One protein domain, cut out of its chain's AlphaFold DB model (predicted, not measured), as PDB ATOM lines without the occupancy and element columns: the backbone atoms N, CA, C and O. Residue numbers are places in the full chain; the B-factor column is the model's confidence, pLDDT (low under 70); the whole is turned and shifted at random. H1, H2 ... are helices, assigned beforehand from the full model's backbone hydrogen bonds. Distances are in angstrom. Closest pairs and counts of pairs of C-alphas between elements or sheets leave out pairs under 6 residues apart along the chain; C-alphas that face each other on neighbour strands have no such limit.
ATOM      1  N   SER A 149     157.556 167.944 222.686       76.94
ATOM      2  CA  SER A 149     156.658 166.805 222.447       76.94
ATOM      3  C   SER A 149     157.104 165.999 221.228       76.94
ATOM      4  O   SER A 149     157.213 164.779 221.319       76.94
ATOM      5  N   ILE A 150     157.483 166.668 220.133       81.88
ATOM      6  CA  ILE A 150     158.027 166.009 218.933       81.88
ATOM      7  C   ILE A 150     159.271 165.184 219.280       81.88
ATOM      8  O   ILE A 150     159.331 164.004 218.941       81.88
ATOM      9  N   PHE A 151     160.232 165.759 220.015       86.75
ATOM     10  CA  PHE A 151     161.405 165.011 220.485       86.75
ATOM     11  C   PHE A 151     161.005 163.827 221.379       86.75
ATOM     12  O   PHE A 151     161.517 162.722 221.212       86.75
ATOM     13  N   LYS A 152     160.084 164.047 222.328       80.62
ATOM     14  CA  LYS A 152     159.630 163.035 223.292       80.62
ATOM     15  C   LYS A 152     159.024 161.819 222.592       80.62
ATOM     16  O   LYS A 152     159.522 160.720 222.817       80.62
ATOM     17  N   PHE A 153     158.030 162.002 221.724       76.56
ATOM     18  CA  PHE A 153     157.384 160.888 221.023       76.56
ATOM     19  C   PHE A 153     158.330 160.218 220.024       76.56
ATOM     20  O   PHE A 153     158.370 158.993 219.951       76.56
ATOM     21  N   ALA A 154     159.186 160.989 219.345       82.56
ATOM     22  CA  ALA A 154     160.227 160.437 218.475       82.56
ATOM     23  C   ALA A 154     161.294 159.619 219.225       82.56
ATOM     24  O   ALA A 154     161.936 158.756 218.630       82.56
ATOM     25  N   SER A 155     161.497 159.899 220.518       82.94
ATOM     26  CA  SER A 155     162.420 159.163 221.387       82.94
ATOM     27  C   SER A 155     161.833 157.877 221.972       82.94
ATOM     28  O   SER A 155     162.582 157.058 222.500       82.94
ATOM     29  N   TYR A 156     160.523 157.647 221.863       77.50
ATOM     30  CA  TYR A 156     159.861 156.431 222.347       77.50
ATOM     31  C   TYR A 156     159.936 155.286 221.331       77.50
ATOM     32  O   TYR A 156     160.293 155.481 220.172       77.50
ATOM     33  N   SER A 157     159.686 154.053 221.790       61.97
ATOM     34  CA  SER A 157     159.671 152.870 220.920       61.97
ATOM     35  C   SER A 157     158.687 153.058 219.767       61.97
ATOM     36  O   SER A 157     157.600 153.606 219.960       61.97
ATOM     37  N   LYS A 158     159.079 152.596 218.576       61.00
ATOM     38  CA  LYS A 158     158.282 152.739 217.359       61.00
ATOM     39  C   LYS A 158     156.946 152.003 217.522       61.00
ATOM     40  O   LYS A 158     156.937 150.789 217.696       61.00
ATOM     41  N   SER A 159     155.848 152.752 217.495       56.50
ATOM     42  CA  SER A 159     154.465 152.265 217.442       56.50
ATOM     43  C   SER A 159     153.702 153.111 216.424       56.50
ATOM     44  O   SER A 159     154.074 154.269 216.201       56.50
ATOM     45  N   ALA A 160     152.649 152.570 215.805       52.72
ATOM     46  CA  ALA A 160     151.901 153.337 214.810       52.72
ATOM     47  C   ALA A 160     151.199 154.557 215.440       52.72
ATOM     48  O   ALA A 160     151.118 155.605 214.806       52.72
ATOM     49  N   GLU A 161     150.794 154.461 216.716       52.16
ATOM     50  CA  GLU A 161     150.256 155.581 217.506       52.16
ATOM     51  C   GLU A 161     151.279 156.721 217.636       52.16
ATOM     52  O   GLU A 161     150.966 157.868 217.319       52.16
ATOM     53  N   ASN A 162     152.529 156.416 218.013       64.38
ATOM     54  CA  ASN A 162     153.590 157.422 218.098       64.38
ATOM     55  C   ASN A 162     153.886 158.033 216.722       64.38
ATOM     56  O   ASN A 162     154.067 159.244 216.623       64.38
ATOM     57  N   ASP A 163     153.909 157.228 215.657       65.62
ATOM     58  CA  ASP A 163     154.141 157.722 214.295       65.62
ATOM     59  C   ASP A 163     152.991 158.622 213.799       65.62
ATOM     60  O   ASP A 163     153.257 159.636 213.144       65.62
ATOM     61  N   ARG A 164     151.731 158.311 214.139       65.25
ATOM     62  CA  ARG A 164     150.560 159.165 213.865       65.25
ATOM     63  C   ARG A 164     150.644 160.475 214.646       65.25
ATOM     64  O   ARG A 164     150.578 161.542 214.045       65.25
ATOM     65  N   LEU A 165     150.918 160.406 215.949       68.56
ATOM     66  CA  LEU A 165     151.041 161.590 216.798       68.56
ATOM     67  C   LEU A 165     152.186 162.507 216.348       68.56
ATOM     68  O   LEU A 165     152.048 163.727 216.315       68.56
ATOM     69  N   ILE A 166     153.323 161.925 215.959       75.88
ATOM     70  CA  ILE A 166     154.449 162.664 215.384       75.88
ATOM     71  C   ILE A 166     154.028 163.345 214.081       75.88
ATOM     72  O   ILE A 166     154.377 164.509 213.892       75.88
ATOM     73  N   LYS A 167     153.290 162.665 213.189       73.25
ATOM     74  CA  LYS A 167     152.774 163.285 211.957       73.25
ATOM     75  C   LYS A 167     151.900 164.494 212.286       73.25
ATOM     76  O   LYS A 167     152.148 165.558 211.722       73.25
ATOM     77  N   ASP A 168     150.978 164.370 213.235       68.81
ATOM     78  CA  ASP A 168     150.071 165.454 213.628       68.81
ATOM     79  C   ASP A 168     150.827 166.637 214.253       68.81
ATOM     80  O   ASP A 168     150.654 167.786 213.840       68.81
ATOM     81  N   LEU A 169     151.752 166.374 215.183       75.75
ATOM     82  CA  LEU A 169     152.588 167.409 215.805       75.75
ATOM     83  C   LEU A 169     153.511 168.100 214.785       75.75
ATOM     84  O   LEU A 169     153.736 169.309 214.863       75.75
ATOM     85  N   VAL A 170     154.033 167.362 213.801       74.88
ATOM     86  CA  VAL A 170     154.840 167.919 212.704       74.88
ATOM     87  C   VAL A 170     153.978 168.749 211.753       74.88
ATOM     88  O   VAL A 170     154.438 169.792 211.291       74.88
ATOM     89  N   VAL A 171     152.731 168.351 211.481       74.94
ATOM     90  CA  VAL A 171     151.772 169.174 210.726       74.94
ATOM     91  C   VAL A 171     151.498 170.482 211.469       74.94
ATOM     92  O   VAL A 171     151.588 171.545 210.858       74.94
ATOM     93  N   GLN A 172     151.287 170.448 212.787       71.19
ATOM     94  CA  GLN A 172     151.151 171.672 213.588       71.19
ATOM     95  C   GLN A 172     152.407 172.556 213.530       71.19
ATOM     96  O   GLN A 172     152.298 173.777 213.417       71.19
ATOM     97  N   ALA A 173     153.604 171.963 213.558       76.62
ATOM     98  CA  ALA A 173     154.856 172.710 213.435       76.62
ATOM     99  C   ALA A 173     155.064 173.302 212.027       76.62
ATOM    100  O   ALA A 173     155.604 174.398 211.908       76.62
ATOM    101  N   LYS A 174     154.598 172.630 210.961       75.19
ATOM    102  CA  LYS A 174     154.613 173.155 209.577       75.19
ATOM    103  C   LYS A 174     153.779 174.421 209.424       75.19
ATOM    104  O   LYS A 174     154.136 175.296 208.642       75.19
ATOM    105  N   LEU A 175     152.702 174.538 210.197       73.94
ATOM    106  CA  LEU A 175     151.863 175.735 210.241       73.94
ATOM    107  C   LEU A 175     152.535 176.908 210.990       73.94
ATOM    108  O   LEU A 175     151.986 178.006 211.010       73.94
ATOM    109  N   ARG A 176     153.726 176.707 211.585       78.94
ATOM    110  CA  ARG A 176     154.486 177.710 212.353       78.94
ATOM    111  C   ARG A 176     155.921 177.869 211.809       78.94
ATOM    112  O   ARG A 176     156.854 177.231 212.309       78.94
ATOM    113  N   PRO A 177     156.144 178.755 210.815       73.69
ATOM    114  CA  PRO A 177     157.432 178.880 210.121       73.69
ATOM    115  C   PRO A 177     158.639 179.181 211.026       73.69
ATOM    116  O   PRO A 177     159.756 178.779 210.713       73.69
ATOM    117  N   SER A 178     158.425 179.855 212.161       77.94
ATOM    118  CA  SER A 178     159.467 180.223 213.135       77.94
ATOM    119  C   SER A 178     160.145 179.025 213.810       77.94
ATOM    120  O   SER A 178     161.288 179.146 214.253       77.94
ATOM    121  N   ILE A 179     159.465 177.878 213.897       81.12
ATOM    122  CA  ILE A 179     159.934 176.707 214.653       81.12
ATOM    123  C   ILE A 179     160.072 175.433 213.826       81.12
ATOM    124  O   ILE A 179     160.581 174.442 214.342       81.12
ATOM    125  N   PHE A 180     159.663 175.444 212.555       81.56
ATOM    126  CA  PHE A 180     159.649 174.251 211.705       81.56
ATOM    127  C   PHE A 180     161.015 173.541 211.647       81.56
ATOM    128  O   PHE A 180     161.105 172.353 211.950       81.56
ATOM    129  N   ASN A 181     162.099 174.286 211.408       81.56
ATOM    130  CA  ASN A 181     163.457 173.723 211.388       81.56
ATOM    131  C   ASN A 181     163.867 173.125 212.749       81.56
ATOM    132  O   ASN A 181     164.556 172.109 212.807       81.56
ATOM    133  N   GLN A 182     163.424 173.731 213.856       83.44
ATOM    134  CA  GLN A 182     163.699 173.226 215.206       83.44
ATOM    135  C   GLN A 182     162.877 171.970 215.528       83.44
ATOM    136  O   GLN A 182     163.316 171.136 216.320       83.44
ATOM    137  N   ALA A 183     161.690 171.835 214.932       82.88
ATOM    138  CA  ALA A 183     160.833 170.663 215.038       82.88
ATOM    139  C   ALA A 183     161.374 169.477 214.219       82.88
ATOM    140  O   ALA A 183     161.391 168.355 214.725       82.88
ATOM    141  N   GLU A 184     161.882 169.709 213.003       85.81
ATOM    142  CA  GLU A 184     162.555 168.667 212.209       85.81
ATOM    143  C   GLU A 184     163.839 168.169 212.888       85.81
ATOM    144  O   GLU A 184     164.076 166.960 212.976       85.81
ATOM    145  N   ASP A 185     164.631 169.086 213.445       87.19
ATOM    146  CA  ASP A 185     165.810 168.747 214.244       87.19
ATOM    147  C   ASP A 185     165.432 167.948 215.508       87.19
ATOM    148  O   ASP A 185     166.035 166.916 215.807       87.19
ATOM    149  N   ALA A 186     164.359 168.340 216.205       85.25
ATOM    150  CA  ALA A 186     163.833 167.605 217.357       85.25
ATOM    151  C   ALA A 186     163.395 166.173 217.009       85.25
ATOM    152  O   ALA A 186     163.685 165.243 217.765       85.25
ATOM    153  N   LEU A 187     162.728 165.989 215.868       87.06
ATOM    154  CA  LEU A 187     162.308 164.680 215.367       87.06
ATOM    155  C   LEU A 187     163.518 163.781 215.083       87.06
ATOM    156  O   LEU A 187     163.543 162.618 215.498       87.06
ATOM    157  N   LYS A 188     164.537 164.320 214.402       87.19
ATOM    158  CA  LYS A 188     165.769 163.591 214.081       87.19
ATOM    159  C   LYS A 188     166.519 163.179 215.349       87.19
ATOM    160  O   LYS A 188     166.840 162.001 215.505       87.19
ATOM    161  N   GLN A 189     166.724 164.118 216.272       88.88
ATOM    162  CA  GLN A 189     167.401 163.860 217.546       88.88
ATOM    163  C   GLN A 189     166.641 162.854 218.418       88.88
ATOM    164  O   GLN A 189     167.267 162.023 219.074       88.88
ATOM    165  N   GLY A 190     165.304 162.895 218.428       86.25
ATOM    166  CA  GLY A 190     164.489 161.927 219.165       86.25
ATOM    167  C   GLY A 190     164.691 160.501 218.646       86.25
ATOM    168  O   GLY A 190     165.010 159.604 219.428       86.25
ATOM    169  N   ARG A 191     164.614 160.305 217.321       85.94
ATOM    170  CA  ARG A 191     164.829 158.989 216.687       85.94
ATOM    171  C   ARG A 191     166.232 158.443 216.947       85.94
ATOM    172  O   ARG A 191     166.384 157.267 217.270       85.94
ATOM    173  N   GLU A 192     167.249 159.294 216.844       87.06
ATOM    174  CA  GLU A 192     168.635 158.910 217.124       87.06
ATOM    175  C   GLU A 192     168.826 158.536 218.605       87.06
ATOM    176  O   GLU A 192     169.437 157.512 218.918       87.06
ATOM    177  N   ALA A 193     168.222 159.289 219.531       86.88
ATOM    178  CA  ALA A 193     168.263 158.979 220.959       86.88
ATOM    179  C   ALA A 193     167.605 157.627 221.288       86.88
ATOM    180  O   ALA A 193     168.131 156.869 222.110       86.88
ATOM    181  N   ASN A 194     166.492 157.289 220.625       84.19
ATOM    182  CA  ASN A 194     165.856 155.979 220.768       84.19
ATOM    183  C   ASN A 194     166.770 154.838 220.296       84.19
ATOM    184  O   ASN A 194     166.898 153.827 220.991       84.19
ATOM    185  N   GLN A 195     167.421 155.000 219.140       85.12
ATOM    186  CA  GLN A 195     168.327 153.993 218.582       85.12
ATOM    187  C   GLN A 195     169.502 153.713 219.525       85.12
ATOM    188  O   GLN A 195     169.787 152.548 219.820       85.12
ATOM    189  N   ILE A 196     170.131 154.769 220.055       86.50
ATOM    190  CA  ILE A 196     171.230 154.657 221.026       86.50
ATOM    191  C   ILE A 196     170.750 153.928 222.287       86.50
ATOM    192  O   ILE A 196     171.378 152.962 222.726       86.50
ATOM    193  N   TRP A 197     169.606 154.331 222.849       86.25
ATOM    194  CA  TRP A 197     169.062 153.701 224.054       86.25
ATOM    195  C   TRP A 197     168.681 152.231 223.842       86.25
ATOM    196  O   TRP A 197     168.970 151.383 224.685       86.25
ATOM    197  N   THR A 198     168.084 151.894 222.700       81.06
ATOM    198  CA  THR A 198     167.715 150.513 222.360       81.06
ATOM    199  C   THR A 198     168.952 149.623 222.222       81.06
ATOM    200  O   THR A 198     168.961 148.495 222.720       81.06
ATOM    201  N   ALA A 199     170.025 150.134 221.610       83.25
ATOM    202  CA  ALA A 199     171.304 149.433 221.522       83.25
ATOM    203  C   ALA A 199     171.956 149.242 222.903       83.25
ATOM    204  O   ALA A 199     172.433 148.146 223.206       83.25
ATOM    205  N   LEU A 200     171.923 150.269 223.761       83.69
ATOM    206  CA  LEU A 200     172.396 150.184 225.146       83.69
ATOM    207  C   LEU A 200     171.610 149.136 225.942       83.69
ATOM    208  O   LEU A 200     172.219 148.263 226.551       83.69
ATOM    209  N   LYS A 201     170.275 149.146 225.859       76.50
ATOM    210  CA  LYS A 201     169.398 148.194 226.558       76.50
ATOM    211  C   LYS A 201     169.655 146.739 226.148       76.50
ATOM    212  O   LYS A 201     169.570 145.848 226.988       76.50
ATOM    213  N   ARG A 202     169.987 146.483 224.874       79.00
ATOM    214  CA  ARG A 202     170.416 145.152 224.401       79.00
ATOM    215  C   ARG A 202     171.771 144.749 224.987       79.00
ATOM    216  O   ARG A 202     171.923 143.613 225.414       79.00
ATOM    217  N   LYS A 203     172.735 145.675 225.059       76.25
ATOM    218  CA  LYS A 203     174.056 145.425 225.669       76.25
ATOM    219  C   LYS A 203     173.990 145.226 227.188       76.25
ATOM    220  O   LYS A 203     174.871 144.581 227.743       76.25
ATOM    221  N   THR A 204     172.968 145.764 227.855       69.31
ATOM    222  CA  THR A 204     172.790 145.657 229.312       69.31
ATOM    223  C   THR A 204     171.855 144.526 229.749       69.31
ATOM    224  O   THR A 204     171.691 144.305 230.949       69.31
ATOM    225  N   GLN A 205     171.259 143.767 228.818       64.00
ATOM    226  CA  GLN A 205     170.441 142.595 229.147       64.00
ATOM    227  C   GLN A 205     171.277 141.528 229.876       64.00
ATOM    228  O   GLN A 205     172.196 140.949 229.309       64.00
ATOM    229  N   GLY A 206     170.930 141.253 231.138       61.19
ATOM    230  CA  GLY A 206     171.586 140.236 231.972       61.19
ATOM    231  C   GLY A 206     172.699 140.758 232.889       61.19
ATOM    232  O   GLY A 206     173.230 139.983 233.681       61.19
ATOM    233  N   LEU A 207     173.027 142.053 232.833       62.44
ATOM    234  CA  LEU A 207     173.964 142.692 233.760       62.44
ATOM    235  C   LEU A 207     173.227 143.176 235.021       62.44
ATOM    236  O   LEU A 207     172.193 143.834 234.918       62.44
ATOM    237  N   ASN A 208     173.778 142.886 236.204       56.94
ATOM    238  CA  ASN A 208     173.203 143.278 237.503       56.94
ATOM    239  C   ASN A 208     174.027 144.365 238.234       56.94
ATOM    240  O   ASN A 208     173.721 144.696 239.373       56.94
ATOM    241  N   SER A 209     175.084 144.917 237.626       60.50
ATOM    242  CA  SER A 209     175.942 145.935 238.255       60.50
ATOM    243  C   SER A 209     175.609 147.358 237.793       60.50
ATOM    244  O   SER A 209     175.789 147.710 236.625       60.50
ATOM    245  N   ASP A 210     175.202 148.199 238.751       68.31
ATOM    246  CA  ASP A 210     174.923 149.643 238.597       68.31
ATOM    247  C   ASP A 210     176.083 150.392 237.898       68.31
ATOM    248  O   ASP A 210     175.887 151.189 236.980       68.31
ATOM    249  N   THR A 211     177.326 150.047 238.246       66.56
ATOM    250  CA  THR A 211     178.550 150.637 237.685       66.56
ATOM    251  C   THR A 211     178.698 150.425 236.177       66.56
ATOM    252  O   THR A 211     178.989 151.369 235.451       66.56
ATOM    253  N   THR A 212     178.434 149.219 235.671       73.50
ATOM    254  CA  THR A 212     178.668 148.882 234.254       73.50
ATOM    255  C   THR A 212     177.660 149.563 233.324       73.50
ATOM    256  O   THR A 212     178.004 149.968 232.215       73.50
ATOM    257  N   ILE A 213     176.418 149.734 233.786       73.75
ATOM    258  CA  ILE A 213     175.369 150.439 233.038       73.75
ATOM    259  C   ILE A 213     175.690 151.937 232.969       73.75
ATOM    260  O   ILE A 213     175.627 152.523 231.886       73.75
ATOM    261  N   ARG A 214     176.087 152.550 234.096       81.44
ATOM    262  CA  ARG A 214     176.486 153.965 234.125       81.44
ATOM    263  C   ARG A 214     177.694 154.247 233.230       81.44
ATOM    264  O   ARG A 214     177.692 155.263 232.539       81.44
ATOM    265  N   ASP A 215     178.675 153.348 233.181       83.19
ATOM    266  CA  ASP A 215     179.865 153.515 232.337       83.19
ATOM    267  C   ASP A 215     179.539 153.475 230.837       83.19
ATOM    268  O   ASP A 215     180.007 154.330 230.082       83.19
ATOM    269  N   LEU A 216     178.689 152.540 230.396       83.38
ATOM    270  CA  LEU A 216     178.254 152.450 228.996       83.38
ATOM    271  C   LEU A 216     177.440 153.678 228.565       83.38
ATOM    272  O   LEU A 216     177.665 154.227 227.487       83.38
ATOM    273  N   VAL A 217     176.527 154.147 229.420       85.06
ATOM    274  CA  VAL A 217     175.731 155.357 229.155       85.06
ATOM    275  C   VAL A 217     176.632 156.592 229.102       85.06
ATOM    276  O   VAL A 217     176.496 157.418 228.199       85.06
ATOM    277  N   LYS A 218     177.602 156.699 230.018       87.25
ATOM    278  CA  LYS A 218     178.576 157.796 230.045       87.25
ATOM    279  C   LYS A 218     179.426 157.839 228.774       87.25
ATOM    280  O   LYS A 218     179.631 158.923 228.233       87.25
ATOM    281  N   GLN A 219     179.871 156.689 228.263       87.88
ATOM    282  CA  GLN A 219     180.622 156.614 227.003       87.88
ATOM    283  C   GLN A 219     179.823 157.163 225.814       87.88
ATOM    284  O   GLN A 219     180.361 157.957 225.042       87.88
ATOM    285  N   GLU A 220     178.543 156.804 225.694       87.69
ATOM    286  CA  GLU A 220     177.669 157.316 224.627       87.69
ATOM    287  C   GLU A 220     177.367 158.814 224.799       87.69
ATOM    288  O   GLU A 220     177.428 159.580 223.836       87.69
ATOM    289  N   MET A 221     177.118 159.277 226.030       86.50
ATOM    290  CA  MET A 221     176.929 160.706 226.317       86.50
ATOM    291  C   MET A 221     178.178 161.528 225.971       86.50
ATOM    292  O   MET A 221     178.062 162.613 225.401       86.50
ATOM    293  N   ASP A 222     179.374 161.030 226.287       86.44
ATOM    294  CA  ASP A 222     180.629 161.708 225.958       86.44
ATOM    295  C   ASP A 222     180.934 161.651 224.453       86.44
ATOM    296  O   ASP A 222     181.503 162.599 223.909       86.44
ATOM    297  N   ALA A 223     180.515 160.593 223.750       86.88
ATOM    298  CA  ALA A 223     180.574 160.529 222.293       86.88
ATOM    299  C   ALA A 223     179.644 161.566 221.635       86.88
ATOM    300  O   ALA A 223     180.059 162.228 220.682       86.88
ATOM    301  N   LEU A 224     178.433 161.769 222.169       86.31
ATOM    302  CA  LEU A 224     177.517 162.820 221.710       86.31
ATOM    303  C   LEU A 224     178.107 164.219 221.922       86.31
ATOM    304  O   LEU A 224     178.115 165.007 220.981       86.31
ATOM    305  N   LYS A 225     178.692 164.501 223.097       85.44
ATOM    306  CA  LYS A 225     179.361 165.789 223.379       85.44
ATOM    307  C   LYS A 225     180.506 166.099 222.409       85.44
ATOM    308  O   LYS A 225     180.740 167.261 222.102       85.44
ATOM    309  N   ARG A 226     181.231 165.080 221.924       85.50
ATOM    310  CA  ARG A 226     182.303 165.261 220.923       85.50
ATOM    311  C   ARG A 226     181.770 165.566 219.522       85.50
ATOM    312  O   ARG A 226     182.486 166.177 218.736       85.50
ATOM    313  N   LYS A 227     180.552 165.119 219.196       80.50
ATOM    314  CA  LYS A 227     179.913 165.336 217.887       80.50
ATOM    315  C   LYS A 227     179.192 166.686 217.786       80.50
ATOM    316  O   LYS A 227     178.974 167.151 216.674       80.50
ATOM    317  N   GLY A 228     178.819 167.298 218.912       80.75
ATOM    318  CA  GLY A 228     178.132 168.590 218.966       80.75
ATOM    319  C   GLY A 228     177.349 168.793 220.267       80.75
ATOM    320  O   GLY A 228     177.384 167.959 221.174       80.75
ATOM    321  N   GLU A 229     176.614 169.901 220.366       76.50
ATOM    322  CA  GLU A 229     175.738 170.180 221.510       76.50
ATOM    323  C   GLU A 229     174.354 169.541 221.312       76.50
ATOM    324  O   GLU A 229     173.460 170.130 220.710       76.50
ATOM    325  N   PHE A 230     174.157 168.335 221.861       86.25
ATOM    326  CA  PHE A 230     172.878 167.603 221.819       86.25
ATOM    327  C   PHE A 230     172.215 167.485 223.208       86.25
ATOM    328  O   PHE A 230     172.050 166.376 223.731       86.25
ATOM    329  N   PRO A 231     171.815 168.601 223.851       82.00
ATOM    330  CA  PRO A 231     171.341 168.592 225.236       82.00
ATOM    331  C   PRO A 231     170.099 167.710 225.442       82.00
ATOM    332  O   PRO A 231     170.014 167.004 226.443       82.00
ATOM    333  N   ARG A 232     169.169 167.669 224.473       83.56
ATOM    334  CA  ARG A 232     167.944 166.848 224.555       83.56
ATOM    335  C   ARG A 232     168.246 165.349 224.592       83.56
ATOM    336  O   ARG A 232     167.685 164.632 225.418       83.56
ATOM    337  N   MET A 233     169.161 164.888 223.736       87.56
ATOM    338  CA  MET A 233     169.576 163.482 223.666       87.56
ATOM    339  C   MET A 233     170.318 163.058 224.934       87.56
ATOM    340  O   MET A 233     170.036 161.999 225.490       87.56
ATOM    341  N   ILE A 234     171.213 163.913 225.435       85.31
ATOM    342  CA  ILE A 234     171.970 163.667 226.669       85.31
ATOM    343  C   ILE A 234     171.020 163.557 227.870       85.31
ATOM    344  O   ILE A 234     171.117 162.603 228.644       85.31
ATOM    345  N   SER A 235     170.066 164.485 228.011       84.19
ATOM    346  CA  SER A 235     169.056 164.427 229.076       84.19
ATOM    347  C   SER A 235     168.148 163.200 228.958       84.19
ATOM    348  O   SER A 235     167.795 162.605 229.976       84.19
ATOM    349  N   TYR A 236     167.782 162.802 227.737       86.00
ATOM    350  CA  TYR A 236     166.999 161.591 227.491       86.00
ATOM    351  C   TYR A 236     167.742 160.332 227.951       86.00
ATOM    352  O   TYR A 236     167.199 159.576 228.756       86.00
ATOM    353  N   LEU A 237     168.991 160.140 227.509       86.69
ATOM    354  CA  LEU A 237     169.797 158.967 227.863       86.69
ATOM    355  C   LEU A 237     170.012 158.858 229.375       86.69
ATOM    356  O   LEU A 237     169.826 157.782 229.933       86.69
ATOM    357  N   HIS A 238     170.314 159.977 230.040       83.50
ATOM    358  CA  HIS A 238     170.450 160.022 231.496       83.50
ATOM    359  C   HIS A 238     169.140 159.653 232.213       83.50
ATOM    360  O   HIS A 238     169.126 158.903 233.185       83.50
ATOM    361  N   ARG A 239     167.999 160.178 231.753       84.19
ATOM    362  CA  ARG A 239     166.700 159.875 232.370       84.19
ATOM    363  C   ARG A 239     166.331 158.402 232.216       84.19
ATOM    364  O   ARG A 239     165.849 157.793 233.169       84.19
ATOM    365  N   GLU A 240     166.512 157.839 231.027       80.69
ATOM    366  CA  GLU A 240     166.173 156.438 230.777       80.69
ATOM    367  C   GLU A 240     167.143 155.478 231.485       80.69
ATOM    368  O   GLU A 240     166.698 154.448 231.997       80.69
ATOM    369  N   SER A 241     168.424 155.847 231.639       83.50
ATOM    370  CA  SER A 241     169.372 155.082 232.457       83.50
ATOM    371  C   SER A 241     168.962 155.028 233.923       83.50
ATOM    372  O   SER A 241     168.912 153.941 234.492       83.50
ATOM    373  N   GLU A 242     168.578 156.160 234.517       81.50
ATOM    374  CA  GLU A 242     168.113 156.205 235.910       81.50
ATOM    375  C   GLU A 242     166.834 155.382 236.125       81.50
ATOM    376  O   GLU A 242     166.735 154.615 237.083       81.50
ATOM    377  N   LYS A 243     165.867 155.452 235.196       80.06
ATOM    378  CA  LYS A 243     164.665 154.598 235.244       80.06
ATOM    379  C   LYS A 243     165.012 153.112 235.186       80.06
ATOM    380  O   LYS A 243     164.411 152.311 235.903       80.06
ATOM    381  N   HIS A 244     165.956 152.735 234.324       75.38
ATOM    382  CA  HIS A 244     166.381 151.348 234.180       75.38
ATOM    383  C   HIS A 244     167.095 150.843 235.439       75.38
ATOM    384  O   HIS A 244     166.756 149.768 235.933       75.38
ATOM    385  N   LEU A 245     168.001 151.641 236.008       78.50
ATOM    386  CA  LEU A 245     168.687 151.339 237.267       78.50
ATOM    387  C   LEU A 245     167.702 151.201 238.435       78.50
ATOM    388  O   LEU A 245     167.774 150.232 239.190       78.50
ATOM    389  N   ALA A 246     166.716 152.096 238.536       76.75
ATOM    390  CA  ALA A 246     165.655 152.006 239.539       76.75
ATOM    391  C   ALA A 246     164.800 150.733 239.382       76.75
ATOM    392  O   ALA A 246     164.404 150.121 240.377       76.75
ATOM    393  N   TRP A 247     164.527 150.305 238.145       73.50
ATOM    394  CA  TRP A 247     163.825 149.050 237.866       73.50
ATOM    395  C   TRP A 247     164.652 147.818 238.268       73.50
ATOM    396  O   TRP A 247     164.111 146.912 238.905       73.50
ATOM    397  N   VAL A 248     165.958 147.799 237.965       70.19
ATOM    398  CA  VAL A 248     166.880 146.727 238.389       70.19
ATOM    399  C   VAL A 248     166.940 146.647 239.921       70.19
ATOM    400  O   VAL A 248     166.716 145.573 240.480       70.19
ATOM    401  N   ALA A 249     167.111 147.782 240.606       70.75
ATOM    402  CA  ALA A 249     167.140 147.853 242.068       70.75
ATOM    403  C   ALA A 249     165.823 147.382 242.717       70.75
ATOM    404  O   ALA A 249     165.841 146.616 243.684       70.75
ATOM    405  N   LYS A 250     164.663 147.765 242.158       69.56
ATOM    406  CA  LYS A 250     163.349 147.267 242.609       69.56
ATOM    407  C   LYS A 250     163.211 145.755 242.444       69.56
ATOM    408  O   LYS A 250     162.655 145.097 243.319       69.56
ATOM    409  N   LYS A 251     163.711 145.194 241.341       66.06
ATOM    410  CA  LYS A 251     163.663 143.749 241.073       66.06
ATOM    411  C   LYS A 251     164.525 142.960 242.067       66.06
ATOM    412  O   LYS A 251     164.130 141.868 242.480       66.06
ATOM    413  N   GLU A 252     165.661 143.515 242.488       63.91
ATOM    414  CA  GLU A 252     166.501 142.936 243.544       63.91
ATOM    415  C   GLU A 252     165.874 143.066 244.940       63.91
ATOM    416  O   GLU A 252     165.831 142.081 245.681       63.91
ATOM    417  N   GLN A 253     165.293 144.223 245.280       61.34
ATOM    418  CA  GLN A 253     164.554 144.405 246.537       61.34
ATOM    419  C   GLN A 253     163.322 143.491 246.638       61.34
ATOM    420  O   GLN A 253     163.089 142.907 247.695       61.34
ATOM    421  N   ALA A 254     162.575 143.294 245.546       56.81
ATOM    422  CA  ALA A 254     161.436 142.374 245.501       56.81
ATOM    423  C   ALA A 254     161.866 140.909 245.726       56.81
ATOM    424  O   ALA A 254     161.206 140.171 246.459       56.81
ATOM    425  N   LYS A 255     163.022 140.498 245.178       56.41
ATOM    426  CA  LYS A 255     163.637 139.187 245.467       56.41
ATOM    427  C   LYS A 255     164.080 139.044 246.928       56.41
ATOM    428  O   LYS A 255     164.001 137.945 247.472       56.41
ATOM    429  N   ALA A 256     164.530 140.125 247.566       51.88
ATOM    430  CA  ALA A 256     164.938 140.125 248.971       51.88
ATOM    431  C   ALA A 256     163.738 140.127 249.944       51.88
ATOM    432  O   ALA A 256     163.778 139.442 250.966       51.88
TER     433      ALA A 256
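What this domain is: This is residues 149 to 256 of the 903 residues of the protein "CRISPR-associated protein Csx16" of Pseudomonadales bacterium (UniProt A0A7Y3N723). What would one see first? A long helix, H3, has the short H1 on its first half with H2 beyond H1, while the nearly antiparallel hairpin of H4 and H5 packs on its second half. H5 and the H2 to H3 turn make the two ends of a flat body. What is it made of? The printed part has 108 residues, with five named helices in the order H1 to H5, no named strand, and the class all helix. How compact is it? It is only just loose, close to compact, with a radius of gyration of the C-alphas of 16.1 A and spans of 54 by 33 by 17 A.

How they stand to each other: What do the first helices do? H1, residues 149 to 155, and H2, residues 160 to 174, form a helical hairpin at a steep tilt of 39 degrees; their closest C-alphas, of Phe 153 and Asn 162, are 5.9 A apart. H3, residues 180 to 203, is the hub, touching four helices; with residues 183 to 194 alone it touches H1, the same way at a shallow tilt of 30 degrees, closest at C-alphas of Ser 155 and Gly 190, 4.1 A. H2 and H3 also form a helical hairpin, where residues 170 to 174 touch residues 180 to 184, closest at C-alphas of Ala 173 and Phe 180, 5.3 A. How do the last helices follow? H4, residues 210 to 227, and H5, residues 231 to 256, form a helical hairpin at a shallow tilt of 6 degrees, with C-alphas of Met 221 and Ile 234 closest at 5.8 A; H5 touches H4 with residues 234 to 245 alone. H3, H4 and H5 are an up-and-down bundle, each running against the one before, though H3 and H4, a helical hairpin, only just touch, with 3 pairs of C-alphas within 8 A, closest at Leu 200 and Val 217, 7.3 A. What of the backbones? In H1, H2, H3, H4 and H5 every O i to N i+4 pair is within hydrogen-bond range.

Where its parts are: Where does H1 begin? C-alpha 149 is at (156.658, 166.805, 222.447). How long are the longer helices? From first to last C-alpha, H3 is 35.1 A, H4 26.5 A and H5 37.6 A. Where does H5 end? C-alpha 256 is at (164.938, 140.125, 248.971).

The domain as a whole: How far does it reach? The two C-alphas farthest apart, of Pro 177 and Ala 256, are 55.4 A apart. Are there cuts or long links? The printed part has no cut and no long link. Where is confidence low? The model's pLDDT is under 70 at residues 157 to 165, 168, 204 to 211 and 250 to 256.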